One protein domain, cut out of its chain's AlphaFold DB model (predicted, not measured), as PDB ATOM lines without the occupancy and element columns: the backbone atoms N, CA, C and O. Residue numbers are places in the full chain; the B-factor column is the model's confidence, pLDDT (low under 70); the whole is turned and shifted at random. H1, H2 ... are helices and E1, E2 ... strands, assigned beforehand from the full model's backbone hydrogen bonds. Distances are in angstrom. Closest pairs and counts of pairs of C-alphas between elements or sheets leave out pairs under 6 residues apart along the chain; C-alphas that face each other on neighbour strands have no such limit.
ATOM      1  N   PHE A   7     297.100 342.985 130.137       96.50
ATOM      2  CA  PHE A   7     295.807 343.665 130.064       96.50
ATOM      3  C   PHE A   7     295.425 344.134 131.468       96.50
ATOM      4  O   PHE A   7     295.237 343.318 132.372       96.50
ATOM      5  N   CYS A   8     295.411 345.447 131.664       97.62
ATOM      6  CA  CYS A   8     295.066 346.090 132.921       97.62
ATOM      7  C   CYS A   8     293.557 346.311 133.035       97.62
ATOM      8  O   CYS A   8     292.843 346.461 132.045       97.62
ATOM      9  N   THR A   9     293.115 346.415 134.280       97.44
ATOM     10  CA  THR A   9     291.786 346.876 134.679       97.44
ATOM     11  C   THR A   9     291.905 348.159 135.493       97.44
ATOM     12  O   THR A   9     292.996 348.549 135.904       97.44
ATOM     13  N   GLU A  10     290.780 348.783 135.826       95.00
ATOM     14  CA  GLU A  10     290.740 349.947 136.725       95.00
ATOM     15  C   GLU A  10     291.433 349.717 138.079       95.00
ATOM     16  O   GLU A  10     291.875 350.685 138.699       95.00
ATOM     17  N   SER A  11     291.517 348.469 138.556       95.88
ATOM     18  CA  SER A  11     292.157 348.114 139.832       95.88
ATOM     19  C   SER A  11     293.687 348.186 139.790       95.88
ATOM     20  O   SER A  11     294.331 348.325 140.830       95.88
ATOM     21  N   ASP A  12     294.275 348.153 138.591       97.62
ATOM     22  CA  ASP A  12     295.711 348.330 138.394       97.62
ATOM     23  C   ASP A  12     296.127 349.807 138.487       97.62
ATOM     24  O   ASP A  12     297.322 350.092 138.446       97.62
ATOM     25  N   PHE A  13     295.176 350.736 138.624       97.06
ATOM     26  CA  PHE A  13     295.434 352.170 138.702       97.06
ATOM     27  C   PHE A  13     294.856 352.788 139.972       97.06
ATOM     28  O   PHE A  13     293.704 352.546 140.354       97.06
ATOM     29  N   ASP A  14     295.627 353.676 140.576       95.00
ATOM     30  CA  ASP A  14     295.252 354.455 141.746       95.00
ATOM     31  C   ASP A  14     295.578 355.936 141.537       95.00
ATOM     32  O   ASP A  14     296.275 356.319 140.598       95.00
ATOM     33  N   VAL A  15     295.002 356.774 142.391       94.75
ATOM     34  CA  VAL A  15     295.305 358.203 142.447       94.75
ATOM     35  C   VAL A  15     295.968 358.447 143.789       94.75
ATOM     36  O   VAL A  15     295.427 358.065 144.831       94.75
ATOM     37  N   ASP A  16     297.161 359.034 143.766       93.62
ATOM     38  CA  ASP A  16     297.899 359.298 144.991       93.62
ATOM     39  C   ASP A  16     297.334 360.500 145.768       93.62
ATOM     40  O   ASP A  16     296.350 361.134 145.387       93.62
ATOM     41  N   ARG A  17     297.962 360.813 146.905       92.50
ATOM     42  CA  ARG A  17     297.519 361.900 147.793       92.50
ATOM     43  C   ARG A  17     297.571 363.282 147.141       92.50
ATOM     44  O   ARG A  17     296.859 364.170 147.598       92.50
ATOM     45  N   ASP A  18     298.395 363.441 146.111       92.38
ATOM     46  CA  ASP A  18     298.586 364.692 145.383       92.38
ATOM     47  C   ASP A  18     297.673 364.767 144.145       92.38
ATOM     48  O   ASP A  18     297.760 365.717 143.372       92.38
ATOM     49  N   GLY A  19     296.796 363.776 143.944       91.69
ATOM     50  CA  GLY A  19     295.888 363.718 142.800       91.69
ATOM     51  C   GLY A  19     296.520 363.141 141.533       91.69
ATOM     52  O   GLY A  19     295.904 363.195 140.475       91.69
ATOM     53  N   ASN A  20     297.726 362.572 141.598       93.94
ATOM     54  CA  ASN A  20     298.399 362.036 140.416       93.94
ATOM     55  C   ASN A  20     297.994 360.591 140.143       93.94
ATOM     56  O   ASN A  20     297.960 359.772 141.066       93.94
ATOM     57  N   LEU A  21     297.796 360.250 138.867       95.88
ATOM     58  CA  LEU A  21     297.568 358.867 138.475       95.88
ATOM     59  C   LEU A  21     298.834 358.034 138.729       95.88
ATOM     60  O   LEU A  21     299.968 358.471 138.496       95.88
ATOM     61  N   ARG A  22     298.629 356.804 139.186       96.94
ATOM     62  CA  ARG A  22     299.637 355.763 139.365       96.94
ATOM     63  C   ARG A  22     299.175 354.487 138.675       96.94
ATOM     64  O   ARG A  22     297.979 354.235 138.541       96.94
ATOM     65  N   VAL A  23     300.142 353.683 138.245       97.38
ATOM     66  CA  VAL A  23     299.904 352.310 137.786       97.38
ATOM     67  C   VAL A  23     300.653 351.348 138.698       97.38
ATOM     68  O   VAL A  23     301.828 351.558 138.995       97.38
ATOM     69  N   ASN A  24     300.010 350.260 139.112       96.94
ATOM     70  CA  ASN A  24     300.562 349.229 139.992       96.94
ATOM     71  C   ASN A  24     301.548 348.303 139.253       96.94
ATOM     72  O   ASN A  24     301.442 347.076 139.277       96.94
ATOM     73  N   ILE A  25     302.528 348.909 138.576       95.81
ATOM     74  CA  ILE A  25     303.634 348.252 137.885       95.81
ATOM     75  C   ILE A  25     304.946 348.897 138.377       95.81
ATOM     76  O   ILE A  25     305.200 350.072 138.113       95.81
ATOM     77  N   PRO A  26     305.790 348.161 139.125       86.12
ATOM     78  CA  PRO A  26     306.890 348.750 139.894       86.12
ATOM     79  C   PRO A  26     308.134 349.123 139.074       86.12
ATOM     80  O   PRO A  26     309.010 349.794 139.605       86.12
ATOM     81  N   LYS A  27     308.260 348.672 137.820       91.88
ATOM     82  CA  LYS A  27     309.417 348.953 136.946       91.88
ATOM     83  C   LYS A  27     309.038 349.968 135.864       91.88
ATOM     84  O   LYS A  27     308.080 350.717 136.035       91.88
ATOM     85  N   TYR A  28     309.788 350.011 134.764       96.69
ATOM     86  CA  TYR A  28     309.313 350.687 133.566       96.69
ATOM     87  C   TYR A  28     308.117 349.954 132.995       96.69
ATOM     88  O   TYR A  28     308.116 348.721 132.883       96.69
ATOM     89  N   SER A  29     307.117 350.730 132.617       97.56
ATOM     90  CA  SER A  29     306.008 350.231 131.836       97.56
ATOM     91  C   SER A  29     305.573 351.246 130.809       97.56
ATOM     92  O   SER A  29     305.448 352.430 131.109       97.56
ATOM     93  N   LEU A  30     305.287 350.750 129.618       98.00
ATOM     94  CA  LEU A  30     304.579 351.490 128.599       98.00
ATOM     95  C   LEU A  30     303.115 351.075 128.702       98.00
ATOM     96  O   LEU A  30     302.815 349.882 128.650       98.00
ATOM     97  N   VAL A  31     302.222 352.035 128.912       98.31
ATOM     98  CA  VAL A  31     300.791 351.783 129.100       98.31
ATOM     99  C   VAL A  31     300.024 352.452 127.971       98.31
ATOM    100  O   VAL A  31     300.169 353.652 127.759       98.31
ATOM    101  N   MET A  32     299.201 351.682 127.265       97.94
ATOM    102  CA  MET A  32     298.321 352.169 126.208       97.94
ATOM    103  C   MET A  32     296.863 352.174 126.682       97.94
ATOM    104  O   MET A  32     296.299 351.127 127.006       97.94
ATOM    105  N   PHE A  33     296.250 353.352 126.686       97.94
ATOM    106  CA  PHE A  33     294.815 353.547 126.877       97.94
ATOM    107  C   PHE A  33     294.145 353.514 125.504       97.94
ATOM    108  O   PHE A  33     294.526 354.283 124.618       97.94
ATOM    109  N   TYR A  34     293.187 352.609 125.307       97.31
ATOM    110  CA  TYR A  34     292.595 352.361 123.992       97.31
ATOM    111  C   TYR A  34     291.089 352.100 124.061       97.31
ATOM    112  O   TYR A  34     290.562 351.743 125.110       97.31
ATOM    113  N   SER A  35     290.406 352.249 122.928       95.75
ATOM    114  CA  SER A  35     289.020 351.809 122.729       95.75
ATOM    115  C   SER A  35     288.964 350.858 121.534       95.75
ATOM    116  O   SER A  35     289.722 351.018 120.577       95.75
ATOM    117  N   THR A  36     288.065 349.878 121.581       92.94
ATOM    118  CA  THR A  36     287.763 348.960 120.469       92.94
ATOM    119  C   THR A  36     286.987 349.635 119.335       92.94
ATOM    120  O   THR A  36     286.841 349.063 118.260       92.94
ATOM    121  N   GLN A  37     286.528 350.870 119.544       88.50
ATOM    122  CA  GLN A  37     285.806 351.686 118.563       88.50
ATOM    123  C   GLN A  37     286.728 352.689 117.855       88.50
ATOM    124  O   GLN A  37     286.299 353.739 117.387       88.50
ATOM    125  N   CYS A  38     288.028 352.395 117.804       90.62
ATOM    126  CA  CYS A  38     289.035 353.307 117.284       90.62
ATOM    127  C   CYS A  38     290.017 352.570 116.355       90.62
ATOM    128  O   CYS A  38     290.906 351.871 116.839       90.62
ATOM    129  N   PRO A  39     289.956 352.787 115.026       89.25
ATOM    130  CA  PRO A  39     290.892 352.167 114.081       89.25
ATOM    131  C   PRO A  39     292.366 352.522 114.343       89.25
ATOM    132  O   PRO A  39     293.273 351.738 114.060       89.25
ATOM    133  N   HIS A  40     292.627 353.701 114.917       92.19
ATOM    134  CA  HIS A  40     293.979 354.101 115.316       92.19
ATOM    135  C   HIS A  40     294.499 353.280 116.504       92.19
ATOM    136  O   HIS A  40     295.701 353.021 116.581       92.19
ATOM    137  N   CYS A  41     293.611 352.824 117.397       94.81
ATOM    138  CA  CYS A  41     293.974 351.922 118.486       94.81
ATOM    139  C   CYS A  41     294.415 350.556 117.961       94.81
ATOM    140  O   CYS A  41     295.382 350.011 118.485       94.81
ATOM    141  N   ASP A  42     293.785 350.039 116.906       93.12
ATOM    142  CA  ASP A  42     294.203 348.772 116.295       93.12
ATOM    143  C   ASP A  42     295.608 348.890 115.690       93.12
ATOM    144  O   ASP A  42     296.496 348.100 116.018       93.12
ATOM    145  N   LYS A  43     295.857 349.946 114.894       93.50
ATOM    146  CA  LYS A  43     297.185 350.201 114.302       93.50
ATOM    147  C   LYS A  43     298.264 350.328 115.381       93.50
ATOM    148  O   LYS A  43     299.324 349.711 115.277       93.50
ATOM    149  N   MET A  44     298.014 351.132 116.415       95.19
ATOM    150  CA  MET A  44     298.968 351.289 117.513       95.19
ATOM    151  C   MET A  44     299.126 349.986 118.307       95.19
ATOM    152  O   MET A  44     300.238 349.663 118.712       95.19
ATOM    153  N   GLY A  45     298.063 349.198 118.474       95.19
ATOM    154  CA  GLY A  45     298.101 347.886 119.117       95.19
ATOM    155  C   GLY A  45     299.037 346.902 118.410       95.19
ATOM    156  O   GLY A  45     299.799 346.200 119.076       95.19
ATOM    157  N   ASP A  46     299.060 346.887 117.076       94.81
ATOM    158  CA  ASP A  46     300.006 346.078 116.293       94.81
ATOM    159  C   ASP A  46     301.461 346.521 116.502       94.81
ATOM    160  O   ASP A  46     302.349 345.689 116.723       94.81
ATOM    161  N   VAL A  47     301.705 347.834 116.504       95.38
ATOM    162  CA  VAL A  47     303.026 348.413 116.798       95.38
ATOM    163  C   VAL A  47     303.475 348.057 118.217       95.38
ATOM    164  O   VAL A  47     304.597 347.590 118.424       95.38
ATOM    165  N   PHE A  48     302.579 348.192 119.189       94.56
ATOM    166  CA  PHE A  48     302.803 347.863 120.593       94.56
ATOM    167  C   PHE A  48     303.114 346.370 120.787       94.56
ATOM    168  O   PHE A  48     304.019 345.996 121.539       94.56
ATOM    169  N   ASN A  49     302.409 345.505 120.050       93.44
ATOM    170  CA  ASN A  49     302.642 344.064 120.004       93.44
ATOM    171  C   ASN A  49     304.004 343.696 119.410       93.44
ATOM    172  O   ASN A  49     304.670 342.786 119.908       93.44
ATOM    173  N   ALA A  50     304.418 344.374 118.342       94.56
ATOM    174  CA  ALA A  50     305.727 344.163 117.740       94.56
ATOM    175  C   ALA A  50     306.851 344.641 118.672       94.56
ATOM    176  O   ALA A  50     307.845 343.931 118.851       94.56
ATOM    177  N   LEU A  51     306.674 345.802 119.309       94.69
ATOM    178  CA  LEU A  51     307.691 346.413 120.158       94.69
ATOM    179  C   LEU A  51     307.951 345.625 121.444       94.69
ATOM    180  O   LEU A  51     309.106 345.472 121.844       94.69
ATOM    181  N   ASN A  52     306.913 345.043 122.053       93.50
ATOM    182  CA  ASN A  52     307.066 344.241 123.273       93.50
ATOM    183  C   ASN A  52     307.975 343.007 123.098       93.50
ATOM    184  O   ASN A  52     308.416 342.412 124.080       93.50
ATOM    185  N   ARG A  53     308.240 342.603 121.847       91.44
ATOM    186  CA  ARG A  53     309.143 341.498 121.498       91.44
ATOM    187  C   ARG A  53     310.590 341.956 121.326       91.44
ATOM    188  O   ARG A  53     311.468 341.100 121.273       91.44
ATOM    189  N   ARG A  54     310.820 343.266 121.189       91.31
ATOM    190  CA  ARG A  54     312.132 343.888 120.957       91.31
ATOM    191  C   ARG A  54     312.729 344.491 122.222       91.31
ATOM    192  O   ARG A  54     313.938 344.420 122.407       91.31
ATOM    193  N   ILE A  55     311.892 345.068 123.084       90.62
ATOM    194  CA  ILE A  55     312.353 345.768 124.284       90.62
ATOM    195  C   ILE A  55     312.262 344.866 125.512       90.62
ATOM    196  O   ILE A  55     311.187 344.411 125.901       90.62
ATOM    197  N   GLU A  56     313.400 344.676 126.174       89.50
ATOM    198  CA  GLU A  56     313.482 344.043 127.487       89.50
ATOM    199  C   GLU A  56     313.452 345.086 128.614       89.50
ATOM    200  O   GLU A  56     313.795 346.253 128.437       89.50
ATOM    201  N   GLY A  57     313.040 344.671 129.814       90.31
ATOM    202  CA  GLY A  57     313.053 345.539 130.999       90.31
ATOM    203  C   GLY A  57     311.935 346.588 131.064       90.31
ATOM    204  O   GLY A  57     311.847 347.294 132.069       90.31
ATOM    205  N   CYS A  58     311.056 346.648 130.060       94.75
ATOM    206  CA  CYS A  58     309.832 347.446 130.059       94.75
ATOM    207  C   CYS A  58     308.602 346.528 130.005       94.75
ATOM    208  O   CYS A  58     308.530 345.616 129.183       94.75
ATOM    209  N   THR A  59     307.633 346.751 130.892       96.19
ATOM    210  CA  THR A  59     306.351 346.034 130.863       96.19
ATOM    211  C   THR A  59     305.406 346.728 129.895       96.19
ATOM    212  O   THR A  59     305.081 347.894 130.082       96.19
ATOM    213  N   PHE A  60     304.919 346.006 128.894       97.25
ATOM    214  CA  PHE A  60     303.906 346.513 127.974       97.25
ATOM    215  C   PHE A  60     302.526 346.202 128.537       97.25
ATOM    216  O   PHE A  60     302.207 345.037 128.792       97.25
ATOM    217  N   ALA A  61     301.722 347.238 128.752       97.88
ATOM    218  CA  ALA A  61     300.393 347.120 129.323       97.88
ATOM    219  C   ALA A  61     299.345 347.874 128.501       97.88
ATOM    220  O   ALA A  61     299.629 348.917 127.920       97.88
ATOM    221  N   MET A  62     298.127 347.350 128.461       98.06
ATOM    222  CA  MET A  62     297.005 347.946 127.738       98.06
ATOM    223  C   MET A  62     295.772 347.988 128.634       98.06
ATOM    224  O   MET A  62     295.533 347.041 129.382       98.06
ATOM    225  N   ILE A  63     294.975 349.050 128.546       98.19
ATOM    226  CA  ILE A  63     293.676 349.160 129.223       98.19
ATOM    227  C   ILE A  63     292.588 349.568 128.229       98.19
ATOM    228  O   ILE A  63     292.704 350.591 127.551       98.19
ATOM    229  N   ASN A  64     291.530 348.753 128.166       97.56
ATOM    230  CA  ASN A  64     290.355 348.999 127.335       97.56
ATOM    231  C   ASN A  64     289.399 349.970 128.037       97.56
ATOM    232  O   ASN A  64     288.779 349.609 129.039       97.56
ATOM    233  N   LEU A  65     289.245 351.177 127.503       96.75
ATOM    234  CA  LEU A  65     288.363 352.206 128.049       96.75
ATOM    235  C   LEU A  65     286.874 351.877 127.900       96.75
ATOM    236  O   LEU A  65     286.076 352.377 128.690       96.75
ATOM    237  N   ASP A  66     286.497 351.014 126.952       95.00
ATOM    238  CA  ASP A  66     285.098 350.612 126.769       95.00
ATOM    239  C   ASP A  66     284.584 349.824 127.984       95.00
ATOM    240  O   ASP A  66     283.427 349.969 128.390       95.00
ATOM    241  N   GLU A  67     285.471 349.024 128.581       96.06
ATOM    242  CA  GLU A  67     285.203 348.155 129.733       96.06
ATOM    243  C   GLU A  67     285.597 348.792 131.071       96.06
ATOM    244  O   GLU A  67     285.087 348.390 132.114       96.06
ATOM    245  N   ASN A  68     286.493 349.784 131.053       96.25
ATOM    246  CA  ASN A  68     287.113 350.368 132.246       96.25
ATOM    247  C   ASN A  68     286.859 351.881 132.336       96.25
ATOM    248  O   ASN A  68     287.788 352.669 132.506       96.25
ATOM    249  N   LYS A  69     285.605 352.316 132.175       92.56
ATOM    250  CA  LYS A  69     285.239 353.740 132.046       92.56
ATOM    251  C   LYS A  69     285.587 354.599 133.265       92.56
ATOM    252  O   LYS A  69     285.771 355.807 133.105       92.56
ATOM    253  N   GLU A  70     285.705 354.035 134.467       93.00
ATOM    254  CA  GLU A  70     286.079 354.819 135.650       93.00
ATOM    255  C   GLU A  70     287.530 355.304 135.577       93.00
ATOM    256  O   GLU A  70     287.865 356.294 136.229       93.00
ATOM    257  N   ILE A  71     288.387 354.688 134.747       94.69
ATOM    258  CA  ILE A  71     289.747 355.202 134.543       94.69
ATOM    259  C   ILE A  71     289.734 356.609 133.943       94.69
ATOM    260  O   ILE A  71     290.540 357.439 134.346       94.69
ATOM    261  N   ILE A  72     288.767 356.922 133.071       92.62
ATOM    262  CA  ILE A  72     288.606 358.260 132.486       92.62
ATOM    263  C   ILE A  72     288.363 359.283 133.604       92.62
ATOM    264  O   ILE A  72     288.953 360.361 133.607       92.62
ATOM    265  N   LYS A  73     287.560 358.920 134.611       91.50
ATOM    266  CA  LYS A  73     287.291 359.776 135.775       91.50
ATOM    267  C   LYS A  73     288.485 359.888 136.721       91.50
ATOM    268  O   LYS A  73     288.672 360.947 137.301       91.50
ATOM    269  N   LYS A  74     289.280 358.823 136.890       92.31
ATOM    270  CA  LYS A  74     290.528 358.870 137.679       92.31
ATOM    271  C   LYS A  74     291.575 359.771 137.025       92.31
ATOM    272  O   LYS A  74     292.311 360.450 137.731       92.31
ATOM    273  N   CYS A  75     291.635 359.766 135.695       92.19
ATOM    274  CA  CYS A  75     292.505 360.652 134.934       92.19
ATOM    275  C   CYS A  75     292.024 362.111 134.999       92.19
ATOM    276  O   CYS A  75     292.847 363.020 135.074       92.19
ATOM    277  N   ALA A  76     290.708 362.348 135.031       88.44
ATOM    278  CA  ALA A  76     290.146 363.692 135.127       88.44
ATOM    279  C   ALA A  76     290.640 364.430 136.389       88.44
ATOM    280  O   ALA A  76     290.360 364.031 137.518       88.44
ATOM    281  N   GLY A  77     291.366 365.533 136.190       82.00
ATOM    282  CA  GLY A  77     291.968 366.311 137.279       82.00
ATOM    283  C   GLY A  77     293.276 365.736 137.835       82.00
ATOM    284  O   GLY A  77     293.785 366.262 138.822       82.00
ATOM    285  N   SER A  78     293.817 364.688 137.209       89.94
ATOM    286  CA  SER A  78     295.156 364.169 137.487       89.94
ATOM    287  C   SER A  78     296.213 364.819 136.588       89.94
ATOM    288  O   SER A  78     295.928 365.697 135.777       89.94
ATOM    289  N   ASN A  79     297.453 364.349 136.697       89.38
ATOM    290  CA  ASN A  79     298.546 364.706 135.794       89.38
ATOM    291  C   ASN A  79     298.425 364.106 134.379       89.38
ATOM    292  O   ASN A  79     299.235 364.431 133.516       89.38
ATOM    293  N   ILE A  80     297.446 363.237 134.122       91.38
ATOM    294  CA  ILE A  80     297.146 362.717 132.784       91.38
ATOM    295  C   ILE A  80     295.743 363.168 132.393       91.38
ATOM    296  O   ILE A  80     294.764 362.675 132.947       91.38
ATOM    297  N   ASP A  81     295.642 364.051 131.402       88.62
ATOM    298  CA  ASP A  81     294.361 364.375 130.774       88.62
ATOM    299  C   ASP A  81     294.045 363.365 129.665       88.62
ATOM    300  O   ASP A  81     294.536 363.474 128.543       88.62
ATOM    301  N   LEU A  82     293.245 362.347 129.983       91.88
ATOM    302  CA  LEU A  82     292.858 361.311 129.026       91.88
ATOM    303  C   LEU A  82     291.733 361.821 128.107       91.88
ATOM    304  O   LEU A  82     290.570 361.474 128.296       91.88
ATOM    305  N   SER A  83     292.084 362.649 127.119       89.38
ATOM    306  CA  SER A  83     291.144 363.289 126.181       89.38
ATOM    307  C   SER A  83     291.108 362.665 124.775       89.38
ATOM    308  O   SER A  83     290.189 362.943 123.997       89.38
ATOM    309  N   TYR A  84     292.042 361.763 124.452       91.69
ATOM    310  CA  TYR A  84     292.132 361.068 123.162       91.69
ATOM    311  C   TYR A  84     292.598 359.612 123.296       91.69
ATOM    312  O   TYR A  84     293.147 359.208 124.324       91.69
ATOM    313  N   VAL A  85     292.388 358.826 122.237       94.44
ATOM    314  CA  VAL A  85     292.874 357.448 122.089       94.44
ATOM    315  C   VAL A  85     293.448 357.183 120.686       94.44
ATOM    316  O   VAL A  85     292.928 357.724 119.713       94.44
ATOM    317  N   PRO A  86     294.467 356.313 120.552       95.38
ATOM    318  CA  PRO A  86     295.234 355.730 121.646       95.38
ATOM    319  C   PRO A  86     296.092 356.784 122.355       95.38
ATOM    320  O   PRO A  86     296.718 357.623 121.716       95.38
ATOM    321  N   MET A  87     296.144 356.714 123.684       95.50
ATOM    322  CA  MET A  87     297.110 357.470 124.482       95.50
ATOM    323  C   MET A  87     298.141 356.491 125.030       95.50
ATOM    324  O   MET A  87     297.785 355.530 125.713       95.50
ATOM    325  N   VAL A  88     299.418 356.727 124.737       97.06
ATOM    326  CA  VAL A  88     300.518 355.880 125.202       97.06
ATOM    327  C   VAL A  88     301.370 356.670 126.185       97.06
ATOM    328  O   VAL A  88     301.874 357.742 125.866       97.06
ATOM    329  N   VAL A  89     301.525 356.141 127.396       97.62
ATOM    330  CA  VAL A  89     302.209 356.821 128.499       97.62
ATOM    331  C   VAL A  89     303.318 355.928 129.034       97.62
ATOM    332  O   VAL A  89     303.108 354.748 129.327       97.62
ATOM    333  N   PHE A  90     304.510 356.498 129.179       97.81
ATOM    334  CA  PHE A  90     305.617 355.845 129.858       97.81
ATOM    335  C   PHE A  90     305.505 356.098 131.360       97.81
ATOM    336  O   PHE A  90     305.425 357.243 131.814       97.81
ATOM    337  N   PHE A  91     305.559 355.022 132.137       97.62
ATOM    338  CA  PHE A  91     305.621 355.047 133.588       97.62
ATOM    339  C   PHE A  91     306.968 354.514 134.072       97.62
ATOM    340  O   PHE A  91     307.481 353.515 133.567       97.62
ATOM    341  N   ALA A  92     307.508 355.149 135.105       96.25
ATOM    342  CA  ALA A  92     308.661 354.675 135.844       96.25
ATOM    343  C   ALA A  92     308.327 354.596 137.331       96.25
ATOM    344  O   ALA A  92     307.894 355.577 137.937       96.25
ATOM    345  N   ASN A  93     308.548 353.422 137.926       95.38
ATOM    346  CA  ASN A  93     308.301 353.186 139.347       95.38
ATOM    347  C   ASN A  93     306.878 353.604 139.752       95.38
ATOM    348  O   ASN A  93     306.714 354.396 140.677       95.38
ATOM    349  N   THR A  94     305.858 353.106 139.040       96.44
ATOM    350  CA  THR A  94     304.418 353.438 139.189       96.44
ATOM    351  C   THR A  94     303.993 354.847 138.768       96.44
ATOM    352  O   THR A  94     302.796 355.116 138.656       96.44
ATOM    353  N   LYS A  95     304.937 355.759 138.523       95.88
ATOM    354  CA  LYS A  95     304.656 357.164 138.220       95.88
ATOM    355  C   LYS A  95     304.657 357.395 136.712       95.88
ATOM    356  O   LYS A  95     305.624 356.984 136.076       95.88
ATOM    357  N   PRO A  96     303.648 358.057 136.130       95.88
ATOM    358  CA  PRO A  96     303.750 358.502 134.748       95.88
ATOM    359  C   PRO A  96     304.869 359.536 134.658       95.88
ATOM    360  O   PRO A  96     305.074 360.309 135.600       95.88
ATOM    361  N   ILE A  97     305.610 359.522 133.554       94.44
ATOM    362  CA  ILE A  97     306.702 360.473 133.326       94.44
ATOM    363  C   ILE A  97     306.572 361.211 131.998       94.44
ATOM    364  O   ILE A  97     306.817 362.409 131.987       94.44
ATOM    365  N   MET A  98     306.151 360.540 130.917       94.25
ATOM    366  CA  MET A  98     306.024 361.140 129.581       94.25
ATOM    367  C   MET A  98     304.872 360.533 128.794       94.25
ATOM    368  O   MET A  98     304.596 359.336 128.909       94.25
ATOM    369  N   ILE A  99     304.261 361.352 127.945       94.75
ATOM    370  CA  ILE A  99     303.262 360.939 126.961       94.75
ATOM    371  C   ILE A  99     303.956 360.810 125.607       94.75
ATOM    372  O   ILE A  99     304.723 361.688 125.216       94.75
ATOM    373  N   TYR A 100     303.695 359.718 124.896       94.50
ATOM    374  CA  TYR A 100     304.132 359.561 123.516       94.50
ATOM    375  C   TYR A 100     303.268 360.421 122.592       94.50
ATOM    376  O   TYR A 100     302.042 360.325 122.623       94.50
ATOM    377  N   ALA A 101     303.914 361.232 121.761       90.81
ATOM    378  CA  ALA A 101     303.279 362.185 120.850       90.81
ATOM    379  C   ALA A 101     303.732 361.992 119.390       90.81
ATOM    380  O   ALA A 101     303.651 362.915 118.579       90.81
ATOM    381  N   GLY A 102     304.265 360.809 119.067       89.56
ATOM    382  CA  GLY A 102     304.761 360.471 117.736       89.56
ATOM    383  C   GLY A 102     303.787 359.653 116.871       89.56
ATOM    384  O   GLY A 102     302.659 359.358 117.275       89.56
ATOM    385  N   PRO A 103     304.224 359.271 115.659       89.88
ATOM    386  CA  PRO A 103     303.489 358.393 114.739       89.88
ATOM    387  C   PRO A 103     303.171 356.992 115.297       89.88
ATOM    388  O   PRO A 103     303.906 356.461 116.114       89.88
ATOM    389  N   CYS A 104     302.149 356.291 114.782       90.12
ATOM    390  CA  CYS A 104     301.985 354.843 115.041       90.12
ATOM    391  C   CYS A 104     302.978 354.029 114.199       90.12
ATOM    392  O   CYS A 104     302.572 353.260 113.324       90.12
ATOM    393  N   GLU A 105     304.270 354.227 114.420       92.62
ATOM    394  CA  GLU A 105     305.339 353.539 113.710       92.62
ATOM    395  C   GLU A 105     306.290 352.901 114.722       92.62
ATOM    396  O   GLU A 105     306.586 353.456 115.783       92.62
ATOM    397  N   LEU A 106     306.752 351.694 114.398       94.31
ATOM    398  CA  LEU A 106     307.522 350.867 115.324       94.31
ATOM    399  C   LEU A 106     308.830 351.523 115.755       94.31
ATOM    400  O   LEU A 106     309.139 351.522 116.943       94.31
ATOM    401  N   ASP A 107     309.554 352.114 114.810       93.88
ATOM    402  CA  ASP A 107     310.859 352.715 115.077       93.88
ATOM    403  C   ASP A 107     310.739 353.996 115.920       93.88
ATOM    404  O   ASP A 107     311.619 354.287 116.732       93.88
ATOM    405  N   ASP A 108     309.650 354.756 115.768       93.12
ATOM    406  CA  ASP A 108     309.413 355.972 116.552       93.12
ATOM    407  C   ASP A 108     308.998 355.635 117.989       93.12
ATOM    408  O   ASP A 108     309.502 356.244 118.937       93.12
ATOM    409  N   LEU A 109     308.137 354.628 118.178       95.19
ATOM    410  CA  LEU A 109     307.782 354.163 119.520       95.19
ATOM    411  C   LEU A 109     308.976 353.486 120.219       95.19
ATOM    412  O   LEU A 109     309.175 353.673 121.419       95.19
ATOM    413  N   GLU A 110     309.798 352.735 119.480       95.81
ATOM    414  CA  GLU A 110     311.042 352.140 119.984       95.81
ATOM    415  C   GLU A 110     312.017 353.217 120.470       95.81
ATOM    416  O   GLU A 110     312.480 353.157 121.614       95.81
ATOM    417  N   ARG A 111     312.261 354.244 119.642       94.88
ATOM    418  CA  ARG A 111     313.103 355.392 119.999       94.88
ATOM    419  C   ARG A 111     312.602 356.084 121.262       94.88
ATOM    420  O   ARG A 111     313.394 356.309 122.172       94.88
ATOM    421  N   PHE A 112     311.298 356.352 121.352       95.38
ATOM    422  CA  PHE A 112     310.691 356.969 122.532       95.38
ATOM    423  C   PHE A 112     310.981 356.186 123.817       95.38
ATOM    424  O   PHE A 112     311.434 356.764 124.804       95.38
ATOM    425  N   VAL A 113     310.754 354.866 123.819       95.94
ATOM    426  CA  VAL A 113     310.979 354.032 125.010       95.94
ATOM    427  C   VAL A 113     312.453 354.040 125.415       95.94
ATOM    428  O   VAL A 113     312.751 354.132 126.608       95.94
ATOM    429  N   ILE A 114     313.369 353.964 124.444       94.44
ATOM    430  CA  ILE A 114     314.815 353.989 124.694       94.44
ATOM    431  C   ILE A 114     315.223 355.342 125.287       94.44
ATOM    432  O   ILE A 114     315.706 355.363 126.420       94.44
ATOM    433  N   GLU A 115     314.946 356.449 124.592       94.12
ATOM    434  CA  GLU A 115     315.355 357.802 124.996       94.12
ATOM    435  C   GLU A 115     314.780 358.192 126.364       94.12
ATOM    436  O   GLU A 115     315.516 358.648 127.239       94.12
ATOM    437  N   VAL A 116     313.485 357.945 126.604       94.31
ATOM    438  CA  VAL A 116     312.859 358.241 127.904       94.31
ATOM    439  C   VAL A 116     313.488 357.401 129.017       94.31
ATOM    440  O   VAL A 116     313.763 357.917 130.103       94.31
ATOM    441  N   SER A 117     313.743 356.112 128.769       93.62
ATOM    442  CA  SER A 117     314.337 355.240 129.785       93.62
ATOM    443  C   SER A 117     315.785 355.612 130.111       93.62
ATOM    444  O   SER A 117     316.186 355.519 131.271       93.62
ATOM    445  N   GLU A 118     316.575 356.034 129.123       91.94
ATOM    446  CA  GLU A 118     317.967 356.448 129.302       91.94
ATOM    447  C   GLU A 118     318.060 357.782 130.038       91.94
ATOM    448  O   GLU A 118     318.767 357.866 131.046       91.94
ATOM    449  N   SER A 119     317.283 358.782 129.620       90.12
ATOM    450  CA  SER A 119     317.218 360.078 130.302       90.12
ATOM    451  C   SER A 119     316.771 359.923 131.757       90.12
ATOM    452  O   SER A 119     317.430 360.424 132.668       90.12
ATOM    453  N   TYR A 120     315.735 359.114 132.016       90.25
ATOM    454  CA  TYR A 120     315.291 358.842 133.385       90.25
ATOM    455  C   TYR A 120     316.362 358.126 134.230       90.25
ATOM    456  O   TYR A 120     316.492 358.403 135.424       90.25
ATOM    457  N   LYS A 121     317.151 357.201 133.660       88.81
ATOM    458  CA  LYS A 121     318.270 356.561 134.386       88.81
ATOM    459  C   LYS A 121     319.363 357.564 134.736       88.81
ATOM    460  O   LYS A 121     319.812 357.576 135.880       88.81
ATOM    461  N   ASN A 122     319.772 358.382 133.768       85.75
ATOM    462  CA  ASN A 122     320.857 359.345 133.932       85.75
ATOM    463  C   ASN A 122     320.525 360.366 135.024       85.75
ATOM    464  O   ASN A 122     321.344 360.607 135.909       85.75
ATOM    465  N   ASP A 123     319.299 360.880 135.039       79.94
ATOM    466  CA  ASP A 123     318.885 361.856 136.047       79.94
ATOM    467  C   ASP A 123     318.832 361.249 137.451       79.94
ATOM    468  O   ASP A 123     319.293 361.864 138.411       79.94
ATOM    469  N   ASN A 124     318.381 359.999 137.592       75.62
ATOM    470  CA  ASN A 124     318.420 359.318 138.890       75.62
ATOM    471  C   ASN A 124     319.847 359.026 139.380       75.62
ATOM    472  O   ASN A 124     320.068 359.014 140.588       75.62
ATOM    473  N   MET A 125     320.814 358.809 138.481       66.69
ATOM    474  CA  MET A 125     322.228 358.656 138.854       66.69
ATOM    475  C   MET A 125     322.875 359.987 139.260       66.69
ATOM    476  O   MET A 125     323.762 360.004 140.110       66.69
ATOM    477  N   ASN A 126     322.417 361.104 138.692       61.22
ATOM    478  CA  ASN A 126     322.959 362.438 138.959       61.22
ATOM    479  C   ASN A 126     322.323 363.124 140.194       61.22
ATOM    480  O   ASN A 126     322.882 364.082 140.738       61.22
ATOM    481  N   ASN A 127     321.184 362.619 140.682       54.62
ATOM    482  CA  ASN A 127     320.371 363.233 141.741       54.62
ATOM    483  C   ASN A 127     320.745 362.851 143.191       54.62
ATOM    484  O   ASN A 127     319.935 363.033 144.098       54.62
ATOM    485  N   LEU A 136     313.544 365.923 130.506       66.44
ATOM    486  CA  LEU A 136     312.989 365.184 129.370       66.44
ATOM    487  C   LEU A 136     312.663 366.109 128.185       66.44
ATOM    488  O   LEU A 136     312.099 365.663 127.185       66.44
ATOM    489  N   ARG A 137     313.006 367.402 128.281       64.31
ATOM    490  CA  ARG A 137     312.726 368.393 127.239       64.31
ATOM    491  C   ARG A 137     313.646 368.133 126.047       64.31
ATOM    492  O   ARG A 137     314.865 368.163 126.174       64.31
ATOM    493  N   GLY A 138     313.057 367.896 124.878       70.56
ATOM    494  CA  GLY A 138     313.793 367.683 123.626       70.56
ATOM    495  C   GLY A 138     313.740 366.259 123.072       70.56
ATOM    496  O   GLY A 138     314.219 366.042 121.961       70.56
ATOM    497  N   ILE A 139     313.112 365.311 123.779       83.50
ATOM    498  CA  ILE A 139     312.731 364.024 123.181       83.50
ATOM    499  C   ILE A 139     311.675 364.311 122.110       83.50
ATOM    500  O   ILE A 139     310.599 364.828 122.405       83.50
ATOM    501  N   LYS A 140     312.008 364.006 120.853       85.38
ATOM    502  CA  LYS A 140     311.264 364.463 119.667       85.38
ATOM    503  C   LYS A 140     309.779 364.098 119.714       85.38
ATOM    504  O   LYS A 140     308.929 364.935 119.415       85.38
ATOM    505  N   ASP A 141     309.503 362.846 120.058       88.00
ATOM    506  CA  ASP A 141     308.186 362.219 119.956       88.00
ATOM    507  C   ASP A 141     307.521 362.086 121.342       88.00
ATOM    508  O   ASP A 141     306.763 361.148 121.598       88.00
ATOM    509  N   ALA A 142     307.833 363.003 122.267       90.62
ATOM    510  CA  ALA A 142     307.352 362.981 123.642       90.62
ATOM    511  C   ALA A 142     306.842 364.349 124.106       90.62
ATOM    512  O   ALA A 142     307.434 365.380 123.799       90.62
ATOM    513  N   CYS A 143     305.794 364.335 124.924       91.19
ATOM    514  CA  CYS A 143     305.274 365.508 125.615       91.19
ATOM    515  C   CYS A 143     305.233 365.279 127.125       91.19
ATOM    516  O   CYS A 143     305.022 364.157 127.604       91.19
ATOM    517  N   MET A 144     305.442 366.360 127.876       90.50
ATOM    518  CA  MET A 144     305.328 366.343 129.330       90.50
ATOM    519  C   MET A 144     303.871 366.096 129.746       90.50
ATOM    520  O   MET A 144     302.923 366.391 129.017       90.50
ATOM    521  N   LEU A 145     303.691 365.567 130.953       90.62
ATOM    522  CA  LEU A 145     302.371 365.415 131.562       90.62
ATOM    523  C   LEU A 145     301.664 366.777 131.673       90.62
ATOM    524  O   LEU A 145     302.231 367.714 132.230       90.62
ATOM    525  N   GLY A 146     300.438 366.877 131.155       84.44
ATOM    526  CA  GLY A 146     299.647 368.115 131.159       84.44
ATOM    527  C   GLY A 146     300.075 369.177 130.136       84.44
ATOM    528  O   GLY A 146     299.477 370.250 130.105       84.44
ATOM    529  N   ASP A 147     301.072 368.904 129.290       87.06
ATOM    530  CA  ASP A 147     301.492 369.817 128.222       87.06
ATOM    531  C   ASP A 147     300.606 369.645 126.978       87.06
ATOM    532  O   ASP A 147     300.947 368.972 125.999       87.06
ATOM    533  N   GLU A 148     299.409 370.228 127.050       80.62
ATOM    534  CA  GLU A 148     298.452 370.214 125.943       80.62
ATOM    535  C   GLU A 148     298.974 370.925 124.689       80.62
ATOM    536  O   GLU A 148     298.546 370.596 123.580       80.62
ATOM    537  N   GLU A 149     299.837 371.931 124.849       84.69
ATOM    538  CA  GLU A 149     300.386 372.703 123.734       84.69
ATOM    539  C   GLU A 149     301.338 371.832 122.917       84.69
ATOM    540  O   GLU A 149     301.127 371.690 121.714       84.69
ATOM    541  N   CYS A 150     302.258 371.120 123.575       86.25
ATOM    542  CA  CYS A 150     303.135 370.146 122.926       86.25
ATOM    543  C   CYS A 150     302.345 369.092 122.134       86.25
ATOM    544  O   CYS A 150     302.656 368.810 120.975       86.25
ATOM    545  N   LEU A 151     301.287 368.527 122.727       79.44
ATOM    546  CA  LEU A 151     300.460 367.518 122.057       79.44
ATOM    547  C   LEU A 151     299.768 368.083 120.809       79.44
ATOM    548  O   LEU A 151     299.723 367.418 119.769       79.44
ATOM    549  N   LYS A 152     299.263 369.320 120.882       78.69
ATOM    550  CA  LYS A 152     298.662 370.013 119.735       78.69
ATOM    551  C   LYS A 152     299.715 370.288 118.658       78.69
ATOM    552  O   LYS A 152     299.498 369.921 117.508       78.69
ATOM    553  N   GLU A 153     300.865 370.853 119.015       82.12
ATOM    554  CA  GLU A 153     301.954 371.161 118.080       82.12
ATOM    555  C   GLU A 153     302.451 369.918 117.337       82.12
ATOM    556  O   GLU A 153     302.486 369.909 116.105       82.12
ATOM    557  N   LYS A 154     302.738 368.822 118.051       78.31
ATOM    558  CA  LYS A 154     303.208 367.561 117.446       78.31
ATOM    559  C   LYS A 154     302.189 366.934 116.500       78.31
ATOM    560  O   LYS A 154     302.564 366.260 115.536       78.31
ATOM    561  N   SER A 155     300.909 367.204 116.726       69.81
ATOM    562  CA  SER A 155     299.827 366.775 115.840       69.81
ATOM    563  C   SER A 155     299.761 367.577 114.535       69.81
ATOM    564  O   SER A 155     299.276 367.061 113.528       69.81
ATOM    565  N   LEU A 156     300.253 368.822 114.532       68.12
ATOM    566  CA  LEU A 156     300.318 369.708 113.363       68.12
ATOM    567  C   LEU A 156     301.639 369.571 112.585       68.12
ATOM    568  O   LEU A 156     301.624 369.568 111.355       68.12
ATOM    569  N   GLU A 157     302.774 369.450 113.280       65.62
ATOM    570  CA  GLU A 157     304.122 369.453 112.687       65.62
ATOM    571  C   GLU A 157     304.402 368.245 111.795       65.62
ATOM    572  O   GLU A 157     305.117 368.353 110.799       65.62
ATOM    573  N   ASN A 158     303.869 367.078 112.152       54.25
ATOM    574  CA  ASN A 158     304.345 365.848 111.544       54.25
ATOM    575  C   ASN A 158     303.829 365.631 110.115       54.25
ATOM    576  O   ASN A 158     304.436 364.854 109.387       54.25
ATOM    577  N   GLY A 159     302.718 366.241 109.676       50.66
ATOM    578  CA  GLY A 159     302.085 365.889 108.386       50.66
ATOM    579  C   GLY A 159     301.762 364.386 108.232       50.66
ATOM    580  O   GLY A 159     301.359 363.930 107.163       50.66
ATOM    581  N   VAL A 160     301.963 363.619 109.305       52.09
ATOM    582  CA  VAL A 160     301.708 362.199 109.467       52.09
ATOM    583  C   VAL A 160     300.235 362.068 109.807       52.09
ATOM    584  O   VAL A 160     299.701 362.859 110.584       52.09
ATOM    585  N   GLN A 161     299.582 361.069 109.217       57.91
ATOM    586  CA  GLN A 161     298.232 360.650 109.578       57.91
ATOM    587  C   GLN A 161     298.074 360.684 111.104       57.91
ATOM    588  O   GLN A 161     298.775 359.940 111.794       57.91
ATOM    589  N   GLN A 162     297.183 361.543 111.617       66.56
ATOM    590  CA  GLN A 162     296.917 361.628 113.053       66.56
ATOM    591  C   GLN A 162     296.665 360.220 113.583       66.56
ATOM    592  O   GLN A 162     295.849 359.471 113.050       66.56
ATOM    593  N   CYS A 163     297.459 359.843 114.577       82.50
ATOM    594  CA  CYS A 163     297.484 358.502 115.135       82.50
ATOM    595  C   CYS A 163     296.678 358.411 116.426       82.50
ATOM    596  O   CYS A 163     296.998 357.643 117.327       82.50
ATOM    597  N   TYR A 164     295.639 359.237 116.490       87.38
ATOM    598  CA  TYR A 164     294.705 359.361 117.586       87.38
ATOM    599  C   TYR A 164     293.400 359.980 117.084       87.38
ATOM    600  O   TYR A 164     293.364 360.628 116.039       87.38
ATOM    601  N   VAL A 165     292.346 359.791 117.865       89.38
ATOM    602  CA  VAL A 165     291.072 360.510 117.796       89.38
ATOM    603  C   VAL A 165     290.694 360.926 119.207       89.38
ATOM    604  O   VAL A 165     291.082 360.279 120.184       89.38
ATOM    605  N   THR A 166     289.937 362.003 119.346       90.94
ATOM    606  CA  THR A 166     289.392 362.400 120.646       90.94
ATOM    607  C   THR A 166     288.467 361.311 121.194       90.94
ATOM    608  O   THR A 166     287.864 360.541 120.443       90.94
ATOM    609  N   LEU A 167     288.301 361.254 122.519       90.00
ATOM    610  CA  LEU A 167     287.311 360.349 123.116       90.00
ATOM    611  C   LEU A 167     285.896 360.634 122.605       90.00
ATOM    612  O   LEU A 167     285.106 359.709 122.445       90.00
ATOM    613  N   ALA A 168     285.577 361.904 122.336       88.50
ATOM    614  CA  ALA A 168     284.291 362.278 121.762       88.50
ATOM    615  C   ALA A 168     284.086 361.602 120.401       88.50
ATOM    616  O   ALA A 168     283.065 360.951 120.207       88.50
ATOM    617  N   GLU A 169     285.063 361.687 119.497       88.50
ATOM    618  CA  GLU A 169     285.015 361.037 118.181       88.50
ATOM    619  C   GLU A 169     284.928 359.511 118.301       88.50
ATOM    620  O   GLU A 169     284.062 358.911 117.673       88.50
ATOM    621  N   ALA A 170     285.738 358.891 119.168       87.31
ATOM    622  CA  ALA A 170     285.722 357.438 119.379       87.31
ATOM    623  C   ALA A 170     284.364 356.898 119.875       87.31
ATOM    624  O   ALA A 170     284.028 355.745 119.623       87.31
ATOM    625  N   TYR A 171     283.576 357.718 120.580       85.00
ATOM    626  CA  TYR A 171     282.262 357.330 121.105       85.00
ATOM    627  C   TYR A 171     281.071 357.933 120.343       85.00
ATOM    628  O   TYR A 171     279.928 357.645 120.709       85.00
ATOM    629  N   SER A 172     281.305 358.740 119.303       77.19
ATOM    630  CA  SER A 172     280.245 359.454 118.571       77.19
ATOM    631  C   SER A 172     279.325 358.535 117.758       77.19
ATOM    632  O   SER A 172     278.171 358.894 117.540       77.19
TER     633      SER A 172
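This is residues 7 to 127 and 136 to 172 of the 175 residues of a protein of viral metagenome (UniProt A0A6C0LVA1). One strongly twisted sheet of five strands makes the core, with H1 and the long H3 over one face; the small hairpin of E1 and E2, with H2 near it, lies toward the other side. H4 grazes the sheet by its edge strand E7, and H5 is far from the core. The printed part has 158 residues with five named helices and seven named strands, in the order E1 E2 E3 H1 E4 H2 E5 E6 H3 E7 H4 H5, of mixed class. The sheet's order is E4 E3 E5 E6 E7, mixed; the whole is compact, with a radius of gyration of the C-alphas of 14.6 A and spans of 47 by 38 by 32 A.

Start at E1, residues 13 to 15, and E2, residues 21 to 23, an antiparallel hairpin with N 22 and O 14 2.8 A apart. Next come E3, residues 28 to 34, H1, residues 39 to 51, and E4, residues 58 to 64, a strand-helix-strand unit, two parallel neighbour strands with a helix between, whose crossover is right-handed; N 59 and O 28 are 2.8 A apart. H1 is on the sheet at a height of 9.9 A over it. H2, residues 70 to 75, has Lys 74 near E1: the C-alphas of Val 15 and Lys 74, their closest, are 6.8 A apart. E5, residues 87 to 92, is antiparallel to E3, with N 33 and O 87 2.8 A apart, and forms a hairpin with E6, residues 95 to 100, where N 92 and O 95 are 2.8 A apart. H3, residues 106 to 126, is on the same face as H1, over E5 at a height of 9.1 A, giving two layers, helices on one face of a sheet. With residues 106 to 110 alone H3 touches H1 at a steep tilt of 61 degrees; their closest C-alphas, Val 47 and Leu 106, are 5.3 A apart. E7, residues 142 to 144, is antiparallel to E6, with N 143 and O 99 2.9 A apart. H4, residues 148 to 157, only grazes the sheet with residues 149 to 154, and H5, residues 167 to 172, is apart from it. In these five helices every O i to N i+4 pair is within hydrogen-bond range.

Find C-alpha 13 at (295.434, 352.170, 138.702), where E1 begins. E3 spans 19.3 A, H1 18.8 A and E4 19.7 A. From C-alpha 106 at (307.522, 350.867, 115.324), H3 runs 30.5 A. H5 ends at C-alpha 172, (280.245, 359.454, 118.571).

The farthest C-alphas, Asn 126 and Ser 172, are 47.4 A apart. Residues 128 to 135 are not printed, and C-alphas 127 and 136 are 14.5 A apart across this cut. The link from H2 to E5 is long. Confidence is under 70 at residues 125 to 127, 136 to 137 and 155 to 162.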